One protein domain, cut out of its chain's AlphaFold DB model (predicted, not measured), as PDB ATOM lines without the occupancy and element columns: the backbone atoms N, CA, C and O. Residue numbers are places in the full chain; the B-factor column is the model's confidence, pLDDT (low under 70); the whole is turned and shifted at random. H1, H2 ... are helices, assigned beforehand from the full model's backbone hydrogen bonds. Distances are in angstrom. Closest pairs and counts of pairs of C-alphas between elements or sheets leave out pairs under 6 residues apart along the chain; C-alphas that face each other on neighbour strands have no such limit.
ATOM      1  N   ASP A  30     138.244 133.232 147.989       52.56
ATOM      2  CA  ASP A  30     137.101 132.325 147.862       52.56
ATOM      3  C   ASP A  30     135.806 133.005 148.349       52.56
ATOM      4  O   ASP A  30     135.705 133.435 149.500       52.56
ATOM      5  N   GLY A  31     134.813 133.126 147.460       56.38
ATOM      6  CA  GLY A  31     133.456 133.583 147.796       56.38
ATOM      7  C   GLY A  31     133.015 134.957 147.273       56.38
ATOM      8  O   GLY A  31     131.850 135.309 147.465       56.38
ATOM      9  N   SER A  32     133.869 135.724 146.582       62.34
ATOM     10  CA  SER A  32     133.448 136.951 145.881       62.34
ATOM     11  C   SER A  32     133.518 136.801 144.357       62.34
ATOM     12  O   SER A  32     134.295 136.007 143.832       62.34
ATOM     13  N   ASP A  33     132.669 137.542 143.642       79.06
ATOM     14  CA  ASP A  33     132.552 137.518 142.180       79.06
ATOM     15  C   ASP A  33     133.920 137.729 141.492       79.06
ATOM     16  O   ASP A  33     134.525 138.798 141.601       79.06
ATOM     17  N   ILE A  34     134.392 136.711 140.759       81.12
ATOM     18  CA  ILE A  34     135.691 136.701 140.061       81.12
ATOM     19  C   ILE A  34     135.817 137.886 139.099       81.12
ATOM     20  O   ILE A  34     136.882 138.500 139.011       81.12
ATOM     21  N   CYS A  35     134.741 138.253 138.399       81.62
ATOM     22  CA  CYS A  35     134.769 139.396 137.494       81.62
ATOM     23  C   CYS A  35     134.944 140.705 138.261       81.62
ATOM     24  O   CYS A  35     135.659 141.585 137.788       81.62
ATOM     25  N   GLN A  36     134.329 140.837 139.438       80.31
ATOM     26  CA  GLN A  36     134.516 142.009 140.294       80.31
ATOM     27  C   GLN A  36     135.963 142.102 140.796       80.31
ATOM     28  O   GLN A  36     136.574 143.158 140.662       80.31
ATOM     29  N   GLN A  37     136.544 140.992 141.265       81.19
ATOM     30  CA  GLN A  37     137.946 140.952 141.703       81.19
ATOM     31  C   GLN A  37     138.916 141.336 140.575       81.19
ATOM     32  O   GLN A  37     139.864 142.094 140.787       81.19
ATOM     33  N   LEU A  38     138.666 140.844 139.358       81.62
ATOM     34  CA  LEU A  38     139.455 141.187 138.177       81.62
ATOM     35  C   LEU A  38     139.317 142.672 137.818       81.62
ATOM     36  O   LEU A  38     140.333 143.345 137.632       81.62
ATOM     37  N   MET A  39     138.085 143.195 137.793       81.12
ATOM     38  CA  MET A  39     137.800 144.613 137.540       81.12
ATOM     39  C   MET A  39     138.475 145.531 138.550       81.12
ATOM     40  O   MET A  39     139.104 146.508 138.145       81.12
ATOM     41  N   ASP A  40     138.433 145.198 139.835       81.00
ATOM     42  CA  ASP A  40     139.071 146.001 140.875       81.00
ATOM     43  C   ASP A  40     140.601 145.963 140.751       81.00
ATOM     44  O   ASP A  40     141.250 147.015 140.797       81.00
ATOM     45  N   ARG A  41     141.175 144.778 140.485       80.88
ATOM     46  CA  ARG A  41     142.623 144.565 140.329       80.88
ATOM     47  C   ARG A  41     143.209 145.345 139.151       80.88
ATOM     48  O   ARG A  41     144.269 145.952 139.292       80.88
ATOM     49  N   TYR A  42     142.528 145.364 138.007       80.88
ATOM     50  CA  TYR A  42     143.044 145.998 136.789       80.88
ATOM     51  C   TYR A  42     142.403 147.356 136.464       80.88
ATOM     52  O   TYR A  42     142.765 147.966 135.457       80.88
ATOM     53  N   SER A  43     141.536 147.888 137.336       77.62
ATOM     54  CA  SER A  43     140.845 149.183 137.175       77.62
ATOM     55  C   SER A  43     141.768 150.367 136.853       77.62
ATOM     56  O   SER A  43     141.372 151.297 136.153       77.62
ATOM     57  N   LYS A  44     143.012 150.338 137.349       77.56
ATOM     58  CA  LYS A  44     144.022 151.400 137.165       77.56
ATOM     59  C   LYS A  44     145.048 151.094 136.072       77.56
ATOM     60  O   LYS A  44     145.933 151.910 135.820       77.56
ATOM     61  N   SER A  45     144.965 149.927 135.438       81.44
ATOM     62  CA  SER A  45     145.932 149.511 134.427       81.44
ATOM     63  C   SER A  45     145.698 150.225 133.092       81.44
ATOM     64  O   SER A  45     144.599 150.216 132.538       81.44
ATOM     65  N   SER A  46     146.764 150.788 132.518       74.00
ATOM     66  CA  SER A  46     146.753 151.393 131.181       74.00
ATOM     67  C   SER A  46     147.074 150.407 130.053       74.00
ATOM     68  O   SER A  46     146.918 150.764 128.884       74.00
ATOM     69  N   ALA A  47     147.489 149.175 130.379       73.25
ATOM     70  CA  ALA A  47     147.861 148.161 129.397       73.25
ATOM     71  C   ALA A  47     146.659 147.747 128.516       73.25
ATOM     72  O   ALA A  47     145.598 147.422 129.066       73.25
ATOM     73  N   PRO A  48     146.805 147.694 127.174       71.69
ATOM     74  CA  PRO A  48     145.723 147.307 126.263       71.69
ATOM     75  C   PRO A  48     145.128 145.932 126.590       71.69
ATOM     76  O   PRO A  48     143.913 145.785 126.653       71.69
ATOM     77  N   GLN A  49     145.977 144.949 126.897       72.38
ATOM     78  CA  GLN A  49     145.570 143.575 127.215       72.38
ATOM     79  C   GLN A  49     144.678 143.507 128.462       72.38
ATOM     80  O   GLN A  49     143.653 142.830 128.457       72.38
ATOM     81  N   HIS A  50     145.005 144.281 129.501       80.00
ATOM     82  CA  HIS A  50     144.176 144.368 130.704       80.00
ATOM     83  C   HIS A  50     142.826 145.035 130.414       80.00
ATOM     84  O   HIS A  50     141.816 144.606 130.958       80.00
ATOM     85  N   ARG A  51     142.762 146.022 129.509       80.50
ATOM     86  CA  ARG A  51     141.478 146.621 129.094       80.50
ATOM     87  C   ARG A  51     140.584 145.616 128.374       80.50
ATOM     88  O   ARG A  51     139.392 145.574 128.663       80.50
ATOM     89  N   HIS A  52     141.151 144.798 127.488       80.19
ATOM     90  CA  HIS A  52     140.403 143.737 126.811       80.19
ATOM     91  C   HIS A  52     139.948 142.654 127.793       80.19
ATOM     92  O   HIS A  52     138.783 142.275 127.765       80.19
ATOM     93  N   LEU A  53     140.804 142.238 128.731       81.88
ATOM     94  CA  LEU A  53     140.427 141.300 129.791       81.88
ATOM     95  C   LEU A  53     139.281 141.843 130.663       81.88
ATOM     96  O   LEU A  53     138.353 141.105 130.983       81.88
ATOM     97  N   MET A  54     139.309 143.132 131.019       84.25
ATOM     98  CA  MET A  54     138.233 143.767 131.792       84.25
ATOM     99  C   MET A  54     136.940 143.904 130.999       84.25
ATOM    100  O   MET A  54     135.866 143.690 131.555       84.25
ATOM    101  N   ALA A  55     137.027 144.219 129.705       83.12
ATOM    102  CA  ALA A  55     135.867 144.241 128.822       83.12
ATOM    103  C   ALA A  55     135.229 142.848 128.714       83.12
ATOM    104  O   ALA A  55     134.014 142.726 128.845       83.12
ATOM    105  N   THR A  56     136.043 141.797 128.570       85.06
ATOM    106  CA  THR A  56     135.587 140.403 128.573       85.06
ATOM    107  C   THR A  56     134.950 140.024 129.909       85.06
ATOM    108  O   THR A  56     133.831 139.519 129.925       85.06
ATOM    109  N   ALA A  57     135.594 140.326 131.040       85.88
ATOM    110  CA  ALA A  57     135.048 140.044 132.368       85.88
ATOM    111  C   ALA A  57     133.709 140.768 132.611       85.88
ATOM    112  O   ALA A  57     132.756 140.167 133.117       85.88
ATOM    113  N   ALA A  58     133.602 142.038 132.206       84.94
ATOM    114  CA  ALA A  58     132.368 142.813 132.289       84.94
ATOM    115  C   ALA A  58     131.266 142.244 131.380       84.94
ATOM    116  O   ALA A  58     130.118 142.144 131.811       84.94
ATOM    117  N   ALA A  59     131.610 141.820 130.159       86.31
ATOM    118  CA  ALA A  59     130.676 141.197 129.227       86.31
ATOM    119  C   ALA A  59     130.141 139.862 129.766       86.31
ATOM    120  O   ALA A  59     128.928 139.690 129.847       86.31
ATOM    121  N   MET A  60     131.017 138.960 130.228       88.25
ATOM    122  CA  MET A  60     130.607 137.672 130.806       88.25
ATOM    123  C   MET A  60     129.729 137.863 132.048       88.25
ATOM    124  O   MET A  60     128.708 137.196 132.207       88.25
ATOM    125  N   ARG A  61     130.070 138.830 132.910       86.62
ATOM    126  CA  ARG A  61     129.251 139.193 134.076       86.62
ATOM    127  C   ARG A  61     127.885 139.748 133.677       86.62
ATOM    128  O   ARG A  61     126.889 139.416 134.318       86.62
ATOM    129  N   SER A  62     127.833 140.577 132.636       86.12
ATOM    130  CA  SER A  62     126.585 141.134 132.109       86.12
ATOM    131  C   SER A  62     125.685 140.046 131.526       86.12
ATOM    132  O   SER A  62     124.487 140.068 131.796       86.12
ATOM    133  N   ILE A  63     126.250 139.089 130.781       85.50
ATOM    134  CA  ILE A  63     125.515 137.952 130.205       85.50
ATOM    135  C   ILE A  63     124.853 137.145 131.326       85.50
ATOM    136  O   ILE A  63     123.628 137.038 131.356       85.50
ATOM    137  N   LEU A  64     125.630 136.706 132.322       86.19
ATOM    138  CA  LEU A  64     125.092 135.935 133.449       86.19
ATOM    139  C   LEU A  64     124.040 136.712 134.256       86.19
ATOM    140  O   LEU A  64     123.026 136.144 134.654       86.19
ATOM    141  N   SER A  65     124.248 138.018 134.457       85.56
ATOM    142  CA  SER A  65     123.284 138.873 135.167       85.56
ATOM    143  C   SER A  65     121.974 139.033 134.388       85.56
ATOM    144  O   SER A  65     120.904 139.057 134.992       85.56
ATOM    145  N   SER A  66     122.047 139.130 133.056       84.88
ATOM    146  CA  SER A  66     120.874 139.267 132.186       84.88
ATOM    147  C   SER A  66     120.052 137.979 132.083       84.88
ATOM    148  O   SER A  66     118.828 138.041 132.009       84.88
ATOM    149  N   GLU A  67     120.711 136.823 132.164       83.94
ATOM    150  CA  GLU A  67     120.080 135.499 132.128       83.94
ATOM    151  C   GLU A  67     119.676 134.984 133.517       83.94
ATOM    152  O   GLU A  67     119.191 133.861 133.652       83.94
ATOM    153  N   SER A  68     119.834 135.797 134.569       80.25
ATOM    154  CA  SER A  68     119.567 135.427 135.969       80.25
ATOM    155  C   SER A  68     120.341 134.186 136.455       80.25
ATOM    156  O   SER A  68     119.879 133.448 137.326       80.25
ATOM    157  N   LEU A  69     121.538 133.964 135.905       84.50
ATOM    158  CA  LEU A  69     122.435 132.867 136.266       84.50
ATOM    159  C   LEU A  69     123.357 133.250 137.439       84.50
ATOM    160  O   LEU A  69     123.666 134.429 137.639       84.50
ATOM    161  N   PRO A  70     123.829 132.273 138.240       82.31
ATOM    162  CA  PRO A  70     124.697 132.557 139.377       82.31
ATOM    163  C   PRO A  70     126.058 133.087 138.916       82.31
ATOM    164  O   PRO A  70     126.700 132.481 138.059       82.31
ATOM    165  N   LEU A  71     126.545 134.160 139.548       83.50
ATOM    166  CA  LEU A  71     127.893 134.714 139.340       83.50
ATOM    167  C   LEU A  71     128.950 133.818 140.007       83.50
ATOM    168  O   LEU A  71     129.579 134.176 140.998       83.50
ATOM    169  N   SER A  72     129.076 132.599 139.489       84.25
ATOM    170  CA  SER A  72     129.904 131.523 140.031       84.25
ATOM    171  C   SER A  72     130.966 131.084 139.016       84.25
ATOM    172  O   SER A  72     130.713 131.156 137.811       84.25
ATOM    173  N   PRO A  73     132.133 130.583 139.463       82.94
ATOM    174  CA  PRO A  73     133.188 130.119 138.560       82.94
ATOM    175  C   PRO A  73     132.709 129.109 137.491       82.94
ATOM    176  O   PRO A  73     133.056 129.290 136.325       82.94
ATOM    177  N   PRO A  74     131.863 128.101 137.806       81.25
ATOM    178  CA  PRO A  74     131.316 127.197 136.787       81.25
ATOM    179  C   PRO A  74     130.427 127.895 135.746       81.25
ATOM    180  O   PRO A  74     130.455 127.527 134.573       81.25
ATOM    181  N   ALA A  75     129.654 128.908 136.149       82.88
ATOM    182  CA  ALA A  75     128.801 129.668 135.235       82.88
ATOM    183  C   ALA A  75     129.624 130.589 134.324       82.88
ATOM    184  O   ALA A  75     129.357 130.663 133.128       82.88
ATOM    185  N   TYR A  76     130.673 131.226 134.860       85.69
ATOM    186  CA  TYR A  76     131.631 131.991 134.058       85.69
ATOM    187  C   TYR A  76     132.376 131.111 133.060       85.69
ATOM    188  O   TYR A  76     132.562 131.515 131.914       85.69
ATOM    189  N   PHE A  77     132.762 129.903 133.474       84.62
ATOM    190  CA  PHE A  77     133.364 128.915 132.589       84.62
ATOM    191  C   PHE A  77     132.412 128.547 131.443       84.62
ATOM    192  O   PHE A  77     132.790 128.663 130.281       84.62
ATOM    193  N   ALA A  78     131.165 128.182 131.753       83.12
ATOM    194  CA  ALA A  78     130.172 127.810 130.746       83.12
ATOM    195  C   ALA A  78     129.876 128.955 129.762       83.12
ATOM    196  O   ALA A  78     129.940 128.740 128.557       83.12
ATOM    197  N   ALA A  79     129.645 130.175 130.259       84.69
ATOM    198  CA  ALA A  79     129.395 131.346 129.415       84.69
ATOM    199  C   ALA A  79     130.580 131.667 128.491       84.69
ATOM    200  O   ALA A  79     130.387 132.006 127.325       84.69
ATOM    201  N   SER A  80     131.809 131.510 128.989       86.06
ATOM    202  CA  SER A  80     133.019 131.756 128.197       86.06
ATOM    203  C   SER A  80     133.222 130.699 127.108       86.06
ATOM    204  O   SER A  80     133.648 131.035 126.008       86.06
ATOM    205  N   ILE A  81     132.899 129.431 127.389       83.38
ATOM    206  CA  ILE A  81     132.931 128.353 126.391       83.38
ATOM    207  C   ILE A  81     131.827 128.543 125.348       83.38
ATOM    208  O   ILE A  81     132.108 128.418 124.162       83.38
ATOM    209  N   SER A  82     130.608 128.915 125.748       83.69
ATOM    210  CA  SER A  82     129.524 129.227 124.807       83.69
ATOM    211  C   SER A  82     129.877 130.401 123.889       83.69
ATOM    212  O   SER A  82     129.667 130.309 122.685       83.69
ATOM    213  N   ALA A  83     130.514 131.450 124.420       81.88
ATOM    214  CA  ALA A  83     131.002 132.573 123.616       81.88
ATOM    215  C   ALA A  83     132.095 132.177 122.597       81.88
ATOM    216  O   ALA A  83     132.296 132.886 121.610       81.88
ATOM    217  N   LEU A  84     132.804 131.065 122.836       76.62
ATOM    218  CA  LEU A  84     133.803 130.501 121.923       76.62
ATOM    219  C   LEU A  84     133.223 129.475 120.933       76.62
ATOM    220  O   LEU A  84     133.827 129.271 119.880       76.62
ATOM    221  N   ASP A  85     132.113 128.808 121.270       74.12
ATOM    222  CA  ASP A  85     131.492 127.758 120.442       74.12
ATOM    223  C   ASP A  85     130.459 128.302 119.445       74.12
ATOM    224  O   ASP A  85     130.277 127.710 118.382       74.12
ATOM    225  N   ASP A  86     129.816 129.436 119.746       60.19
ATOM    226  CA  ASP A  86     128.879 130.082 118.822       60.19
ATOM    227  C   ASP A  86     129.557 130.434 117.480       60.19
ATOM    228  O   ASP A  86     130.726 130.834 117.423       60.19
ATOM    229  N   ASP A  87     128.785 130.395 116.383       50.78
ATOM    230  CA  ASP A  87     129.191 130.821 115.026       50.78
ATOM    231  C   ASP A  87     129.766 132.267 114.975       50.78
ATOM    232  O   ASP A  87     130.330 132.696 113.964       50.78
ATOM    233  N   SER A  88     129.691 133.027 116.075       50.34
ATOM    234  CA  SER A  88     130.376 134.305 116.309       50.34
ATOM    235  C   SER A  88     131.892 134.213 116.523       50.34
ATOM    236  O   SER A  88     132.565 135.238 116.460       50.34
ATOM    237  N   ALA A  89     132.497 133.033 116.690       50.75
ATOM    238  CA  ALA A  89     133.962 132.918 116.621       50.75
ATOM    239  C   ALA A  89     134.521 133.337 115.239       50.75
ATOM    240  O   ALA A  89     135.714 133.592 115.098       50.75
ATOM    241  N   ALA A  90     133.664 133.440 114.213       49.44
ATOM    242  CA  ALA A  90     134.001 134.024 112.916       49.44
ATOM    243  C   ALA A  90     134.010 135.572 112.900       49.44
ATOM    244  O   ALA A  90     134.506 136.156 111.937       49.44
ATOM    245  N   THR A  91     133.462 136.240 113.924       53.50
ATOM    246  CA  THR A  91     133.384 137.711 114.035       53.50
ATOM    247  C   THR A  91     134.293 138.302 115.117       53.50
ATOM    248  O   THR A  91     134.489 139.519 115.132       53.50
ATOM    249  N   LEU A  92     134.857 137.474 116.003       65.38
ATOM    250  CA  LEU A  92     135.823 137.896 117.019       65.38
ATOM    251  C   LEU A  92     137.215 138.086 116.401       65.38
ATOM    252  O   LEU A  92     137.673 137.265 115.609       65.38
ATOM    253  N   ASP A  93     137.892 139.175 116.767       67.25
ATOM    254  CA  ASP A  93     139.285 139.403 116.393       67.25
ATOM    255  C   ASP A  93     140.240 138.637 117.326       67.25
ATOM    256  O   ASP A  93     139.871 138.215 118.426       67.25
ATOM    257  N   SER A  94     141.499 138.492 116.905       65.12
ATOM    258  CA  SER A  94     142.519 137.767 117.677       65.12
ATOM    259  C   SER A  94     142.700 138.306 119.101       65.12
ATOM    260  O   SER A  94     142.976 137.570 120.052       65.12
ATOM    261  N   THR A  95     142.468 139.607 119.278       69.62
ATOM    262  CA  THR A  95     142.533 140.278 120.577       69.62
ATOM    263  C   THR A  95     141.402 139.842 121.509       69.62
ATOM    264  O   THR A  95     141.650 139.577 122.688       69.62
ATOM    265  N   ALA A  96     140.166 139.743 121.008       73.62
ATOM    266  CA  ALA A  96     139.020 139.276 121.780       73.62
ATOM    267  C   ALA A  96     139.134 137.787 122.132       73.62
ATOM    268  O   ALA A  96     138.864 137.409 123.274       73.62
ATOM    269  N   ILE A  97     139.608 136.962 121.192       73.19
ATOM    270  CA  ILE A  97     139.888 135.538 121.430       73.19
ATOM    271  C   ILE A  97     140.958 135.385 122.519       73.19
ATOM    272  O   ILE A  97     140.754 134.659 123.494       73.19
ATOM    273  N   GLY A  98     142.066 136.125 122.419       68.94
ATOM    274  CA  GLY A  98     143.125 136.119 123.430       68.94
ATOM    275  C   GLY A  98     142.639 136.558 124.818       68.94
ATOM    276  O   GLY A  98     143.009 135.952 125.826       68.94
ATOM    277  N   ALA A  99     141.765 137.565 124.888       77.62
ATOM    278  CA  ALA A  99     141.179 138.024 126.147       77.62
ATOM    279  C   ALA A  99     140.208 136.999 126.761       77.62
ATOM    280  O   ALA A  99     140.223 136.812 127.977       77.62
ATOM    281  N   LEU A 100     139.404 136.306 125.946       78.94
ATOM    282  CA  LEU A 100     138.524 135.209 126.378       78.94
ATOM    283  C   LEU A 100     139.307 134.002 126.900       78.94
ATOM    284  O   LEU A 100     138.976 133.465 127.955       78.94
ATOM    285  N   LEU A 101     140.382 133.609 126.216       73.88
ATOM    286  CA  LEU A 101     141.250 132.514 126.654       73.88
ATOM    287  C   LEU A 101     142.000 132.855 127.949       73.88
ATOM    288  O   LEU A 101     142.114 132.013 128.837       73.88
ATOM    289  N   THR A 102     142.456 134.102 128.091       74.94
ATOM    290  CA  THR A 102     143.081 134.596 129.332       74.94
ATOM    291  C   THR A 102     142.071 134.664 130.477       74.94
ATOM    292  O   THR A 102     142.387 134.364 131.623       74.94
ATOM    293  N   PHE A 103     140.825 135.032 130.187       80.00
ATOM    294  CA  PHE A 103     139.760 134.995 131.181       80.00
ATOM    295  C   PHE A 103     139.461 133.552 131.625       80.00
ATOM    296  O   PHE A 103     139.368 133.280 132.820       80.00
ATOM    297  N   LEU A 104     139.407 132.602 130.686       79.00
ATOM    298  CA  LEU A 104     139.248 131.176 130.984       79.00
ATOM    299  C   LEU A 104     140.389 130.617 131.842       79.00
ATOM    300  O   LEU A 104     140.109 129.890 132.794       79.00
ATOM    301  N   SER A 105     141.649 130.975 131.567       71.44
ATOM    302  CA  SER A 105     142.789 130.498 132.364       71.44
ATOM    303  C   SER A 105     142.751 130.973 133.820       71.44
ATOM    304  O   SER A 105     143.276 130.289 134.694       71.44
ATOM    305  N   LEU A 106     142.079 132.096 134.094       76.62
ATOM    306  CA  LEU A 106     141.862 132.632 135.441       76.62
ATOM    307  C   LEU A 106     140.636 132.020 136.137       76.62
ATOM    308  O   LEU A 106     140.640 131.854 137.356       76.62
ATOM    309  N   VAL A 107     139.592 131.665 135.381       78.56
ATOM    310  CA  VAL A 107     138.347 131.092 135.921       78.56
ATOM    311  C   VAL A 107     138.482 129.595 136.209       78.56
ATOM    312  O   VAL A 107     137.991 129.129 137.236       78.56
ATOM    313  N   VAL A 108     139.165 128.831 135.350       73.88
ATOM    314  CA  VAL A 108     139.309 127.367 135.482       73.88
ATOM    315  C   VAL A 108     139.913 126.931 136.829       73.88
ATOM    316  O   VAL A 108     139.371 126.003 137.434       73.88
ATOM    317  N   PRO A 109     140.976 127.570 137.363       67.88
ATOM    318  CA  PRO A 109     141.519 127.231 138.680       67.88
ATOM    319  C   PRO A 109     140.527 127.421 139.832       67.88
ATOM    320  O   PRO A 109     140.641 126.722 140.839       67.88
ATOM    321  N   ALA A 110     139.565 128.336 139.675       71.88
ATOM    322  CA  ALA A 110     138.550 128.660 140.673       71.88
ATOM    323  C   ALA A 110     137.296 127.765 140.585       71.88
ATOM    324  O   ALA A 110     136.404 127.869 141.425       71.88
ATOM    325  N   VAL A 111     137.203 126.869 139.595       76.81
ATOM    326  CA  VAL A 111     136.097 125.907 139.490       76.81
ATOM    327  C   VAL A 111     136.291 124.761 140.502       76.81
ATOM    328  O   VAL A 111     137.322 124.082 140.469       76.81
ATOM    329  N   PRO A 112     135.306 124.482 141.384       69.88
ATOM    330  CA  PRO A 112     135.387 123.377 142.339       69.88
ATOM    331  C   PRO A 112     135.538 122.012 141.655       69.88
ATOM    332  O   PRO A 112     134.983 121.769 140.581       69.88
ATOM    333  N   LYS A 113     136.235 121.071 142.308       59.16
ATOM    334  CA  LYS A 113     136.358 119.684 141.824       59.16
ATOM    335  C   LYS A 113     134.963 119.055 141.680       59.16
ATOM    336  O   LYS A 113     134.215 119.001 142.650       59.16
ATOM    337  N   GLY A 114     134.620 118.593 140.475       60.81
ATOM    338  CA  GLY A 114     133.290 118.054 140.149       60.81
ATOM    339  C   GLY A 114     132.237 119.102 139.756       60.81
ATOM    340  O   GLY A 114     131.100 118.732 139.483       60.81
ATOM    341  N   GLY A 115     132.598 120.390 139.681       64.88
ATOM    342  CA  GLY A 115     131.701 121.475 139.262       64.88
ATOM    343  C   GLY A 115     131.363 121.495 137.765       64.88
ATOM    344  O   GLY A 115     130.476 122.236 137.354       64.88
ATOM    345  N   ILE A 116     132.046 120.681 136.953       73.12
ATOM    346  CA  ILE A 116     131.782 120.495 135.521       73.12
ATOM    347  C   ILE A 116     131.560 119.002 135.272       73.12
ATOM    348  O   ILE A 116     132.386 118.171 135.652       73.12
ATOM    349  N   ALA A 117     130.454 118.650 134.616       72.19
ATOM    350  CA  ALA A 117     130.193 117.274 134.205       72.19
ATOM    351  C   ALA A 117     131.208 116.825 133.136       72.19
ATOM    352  O   ALA A 117     131.486 117.573 132.202       72.19
ATOM    353  N   SER A 118     131.712 115.586 133.215       59.19
ATOM    354  CA  SER A 118     132.769 115.082 132.313       59.19
ATOM    355  C   SER A 118     132.438 115.232 130.819       59.19
ATOM    356  O   SER A 118     133.314 115.574 130.033       59.19
ATOM    357  N   GLY A 119     131.173 115.040 130.418       63.78
ATOM    358  CA  GLY A 119     130.742 115.248 129.028       63.78
ATOM    359  C   GLY A 119     130.820 116.711 128.572       63.78
ATOM    360  O   GLY A 119     131.206 116.984 127.443       63.78
ATOM    361  N   LYS A 120     130.542 117.663 129.472       68.75
ATOM    362  CA  LYS A 120     130.641 119.106 129.201       68.75
ATOM    363  C   LYS A 120     132.075 119.620 129.244       68.75
ATOM    364  O   LYS A 120     132.414 120.534 128.502       68.75
ATOM    365  N   ALA A 121     132.931 119.000 130.056       68.00
ATOM    366  CA  ALA A 121     134.366 119.253 130.012       68.00
ATOM    367  C   ALA A 121     134.954 118.858 128.647       68.00
ATOM    368  O   ALA A 121     135.737 119.617 128.089       68.00
ATOM    369  N   LYS A 122     134.528 117.722 128.079       61.88
ATOM    370  CA  LYS A 122     134.949 117.286 126.740       61.88
ATOM    371  C   LYS A 122     134.571 118.294 125.650       61.88
ATOM    372  O   LYS A 122     135.444 118.727 124.907       61.88
ATOM    373  N   GLU A 123     133.299 118.691 125.593       69.50
ATOM    374  CA  GLU A 123     132.812 119.698 124.633       69.50
ATOM    375  C   GLU A 123     133.609 121.010 124.759       69.50
ATOM    376  O   GLU A 123     134.090 121.546 123.766       69.50
ATOM    377  N   ALA A 124     133.852 121.479 125.987       74.62
ATOM    378  CA  ALA A 124     134.639 122.684 126.236       74.62
ATOM    379  C   ALA A 124     136.088 122.588 125.724       74.62
ATOM    380  O   ALA A 124     136.616 123.549 125.165       74.62
ATOM    381  N   VAL A 125     136.736 121.432 125.892       66.38
ATOM    382  CA  VAL A 125     138.098 121.196 125.389       66.38
ATOM    383  C   VAL A 125     138.127 121.191 123.863       66.38
ATOM    384  O   VAL A 125     139.019 121.801 123.274       66.38
ATOM    385  N   GLU A 126     137.147 120.564 123.212       65.25
ATOM    386  CA  GLU A 126     137.032 120.561 121.748       65.25
ATOM    387  C   GLU A 126     136.872 121.980 121.183       65.25
ATOM    388  O   GLU A 126     137.518 122.321 120.188       65.25
ATOM    389  N   VAL A 127     136.079 122.830 121.843       72.81
ATOM    390  CA  VAL A 127     135.891 124.245 121.480       72.81
ATOM    391  C   VAL A 127     137.192 125.030 121.608       72.81
ATOM    392  O   VAL A 127     137.619 125.689 120.658       72.81
ATOM    393  N   VAL A 128     137.865 124.925 122.757       70.62
ATOM    394  CA  VAL A 128     139.119 125.645 123.015       70.62
ATOM    395  C   VAL A 128     140.192 125.228 122.009       70.62
ATOM    396  O   VAL A 128     140.803 126.088 121.377       70.62
ATOM    397  N   VAL A 129     140.374 123.927 121.768       62.28
ATOM    398  CA  VAL A 129     141.353 123.426 120.791       62.28
ATOM    399  C   VAL A 129     141.027 123.881 119.362       62.28
ATOM    400  O   VAL A 129     141.929 124.303 118.636       62.28
ATOM    401  N   ARG A 130     139.748 123.869 118.958       67.38
ATOM    402  CA  ARG A 130     139.307 124.356 117.636       67.38
ATOM    403  C   ARG A 130     139.683 125.825 117.414       67.38
ATOM    404  O   ARG A 130     140.089 126.190 116.311       67.38
ATOM    405  N   VAL A 131     139.556 126.659 118.447       66.12
ATOM    406  CA  VAL A 131     139.902 128.090 118.395       66.12
ATOM    407  C   VAL A 131     141.422 128.291 118.364       66.12
ATOM    408  O   VAL A 131     141.933 129.073 117.563       66.12
ATOM    409  N   LEU A 132     142.171 127.526 119.155       61.38
ATOM    410  CA  LEU A 132     143.634 127.602 119.216       61.38
ATOM    411  C   LEU A 132     144.325 127.149 117.926       61.38
ATOM    412  O   LEU A 132     145.342 127.727 117.537       61.38
ATOM    413  N   GLY A 133     143.744 126.164 117.234       53.38
ATOM    414  CA  GLY A 133     144.207 125.706 115.925       53.38
ATOM    415  C   GLY A 133     144.121 126.771 114.822       53.38
ATOM    416  O   GLY A 133     144.801 126.638 113.806       53.38
ATOM    417  N   LYS A 134     143.332 127.840 115.013       54.56
ATOM    418  CA  LYS A 134     143.198 128.944 114.047       54.56
ATOM    419  C   LYS A 134     144.184 130.097 114.267       54.56
ATOM    420  O   LYS A 134     144.503 130.773 113.294       54.56
ATOM    421  N   GLU A 135     144.693 130.315 115.482       46.72
ATOM    422  CA  GLU A 135     145.507 131.510 115.789       46.72
ATOM    423  C   GLU A 135     146.852 131.259 116.491       46.72
ATOM    424  O   GLU A 135     147.626 132.196 116.687       46.72
ATOM    425  N   GLY A 136     147.207 130.018 116.833       45.31
ATOM    426  CA  GLY A 136     148.539 129.721 117.371       45.31
ATOM    427  C   GLY A 136     148.877 130.490 118.659       45.31
ATOM    428  O   GLY A 136     150.032 130.884 118.853       45.31
ATOM    429  N   LEU A 137     147.888 130.728 119.520       45.47
ATOM    430  CA  LEU A 137     148.053 131.284 120.866       45.47
ATOM    431  C   LEU A 137     148.282 130.152 121.882       45.47
ATOM    432  O   LEU A 137     147.767 129.053 121.718       45.47
ATOM    433  N   GLY A 138     149.116 130.397 122.895       44.72
ATOM    434  CA  GLY A 138     149.472 129.402 123.916       44.72
ATOM    435  C   GLY A 138     148.323 129.116 124.887       44.72
ATOM    436  O   GLY A 138     147.504 129.993 125.152       44.72
TER     437      GLY A 138
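What this domain is: This is residues 30 to 138 of the 643 residues of the protein "RRP12-like protein" of Gossypium arboreum (UniProt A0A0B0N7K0). Two helices side by side, H3 and H5, make the core; a helical hairpin, H1 and H2, packs across one side of them through H2, and H6 packs on the other side through H3. Tiny H4 sits in the turn from H3 to H5. The 109 printed residues hold six named helices, H1 to H6 in chain order, and no named strand: all helix. The whole is compact, radius of gyration of the C-alphas 13.5 A, rounded, spanning 35 by 30 by 25 A.

How they stand to each other: Start at H2, residues 48 to 66. It touches H1, residues 34 to 42, at a shallow tilt of 28 degrees, opposite ways, as a hairpin; the closest C-alphas, Cys 35 and Ala 57, are 5.2 A apart. With residues 49 to 57 alone H2 touches H5, residues 94 to 110, at a steep tilt of 66 degrees, closest C-alphas Leu 53 and Ala 99, 5.0 A. With residues 60 to 64 alone H2 touches residues 75 to 80 of H3, residues 73 to 85, about perpendicular at 75 degrees, closest C-alphas Met 60 and Ala 79, 6.6 A. H3 touches H5 at a shallow tilt of 27 degrees, opposite ways, closest C-alphas Pro 73 and Val 107, 5.9 A. Residues 81 to 85 of H3 touch residues 124 to 131 of H6, residues 118 to 135, at a steep tilt of 48 degrees, closest C-alphas Asp 85 and Val 127, 5.7 A. H4, residues 87 to 90, touches no helix; H2 and H6 are apart. In H1, H2 and H3 every O i to N i+4 pair is within hydrogen-bond range, in H5 11 of 13, in H6 12 of 14; H4 is too short for one.

Where its parts are: Find C-alpha 48 at (145.723, 147.307, 126.263); from there H2 runs 26.8 A to C-alpha 66. H1 runs 12.3 A, H3 18.3 A, H4 6.2 A and H5 25.1 A. H6 runs 26.6 A, ending at C-alpha 135, (145.507, 131.510, 115.789).

The domain as a whole: The C-alphas farthest apart, Ser 46 and Gly 119, are 39.6 A apart. The printed part has no cut and no long link. Its mean pLDDT is 73.2; look for values under 70 at, among others, residues 86 to 95 and 129 to 138.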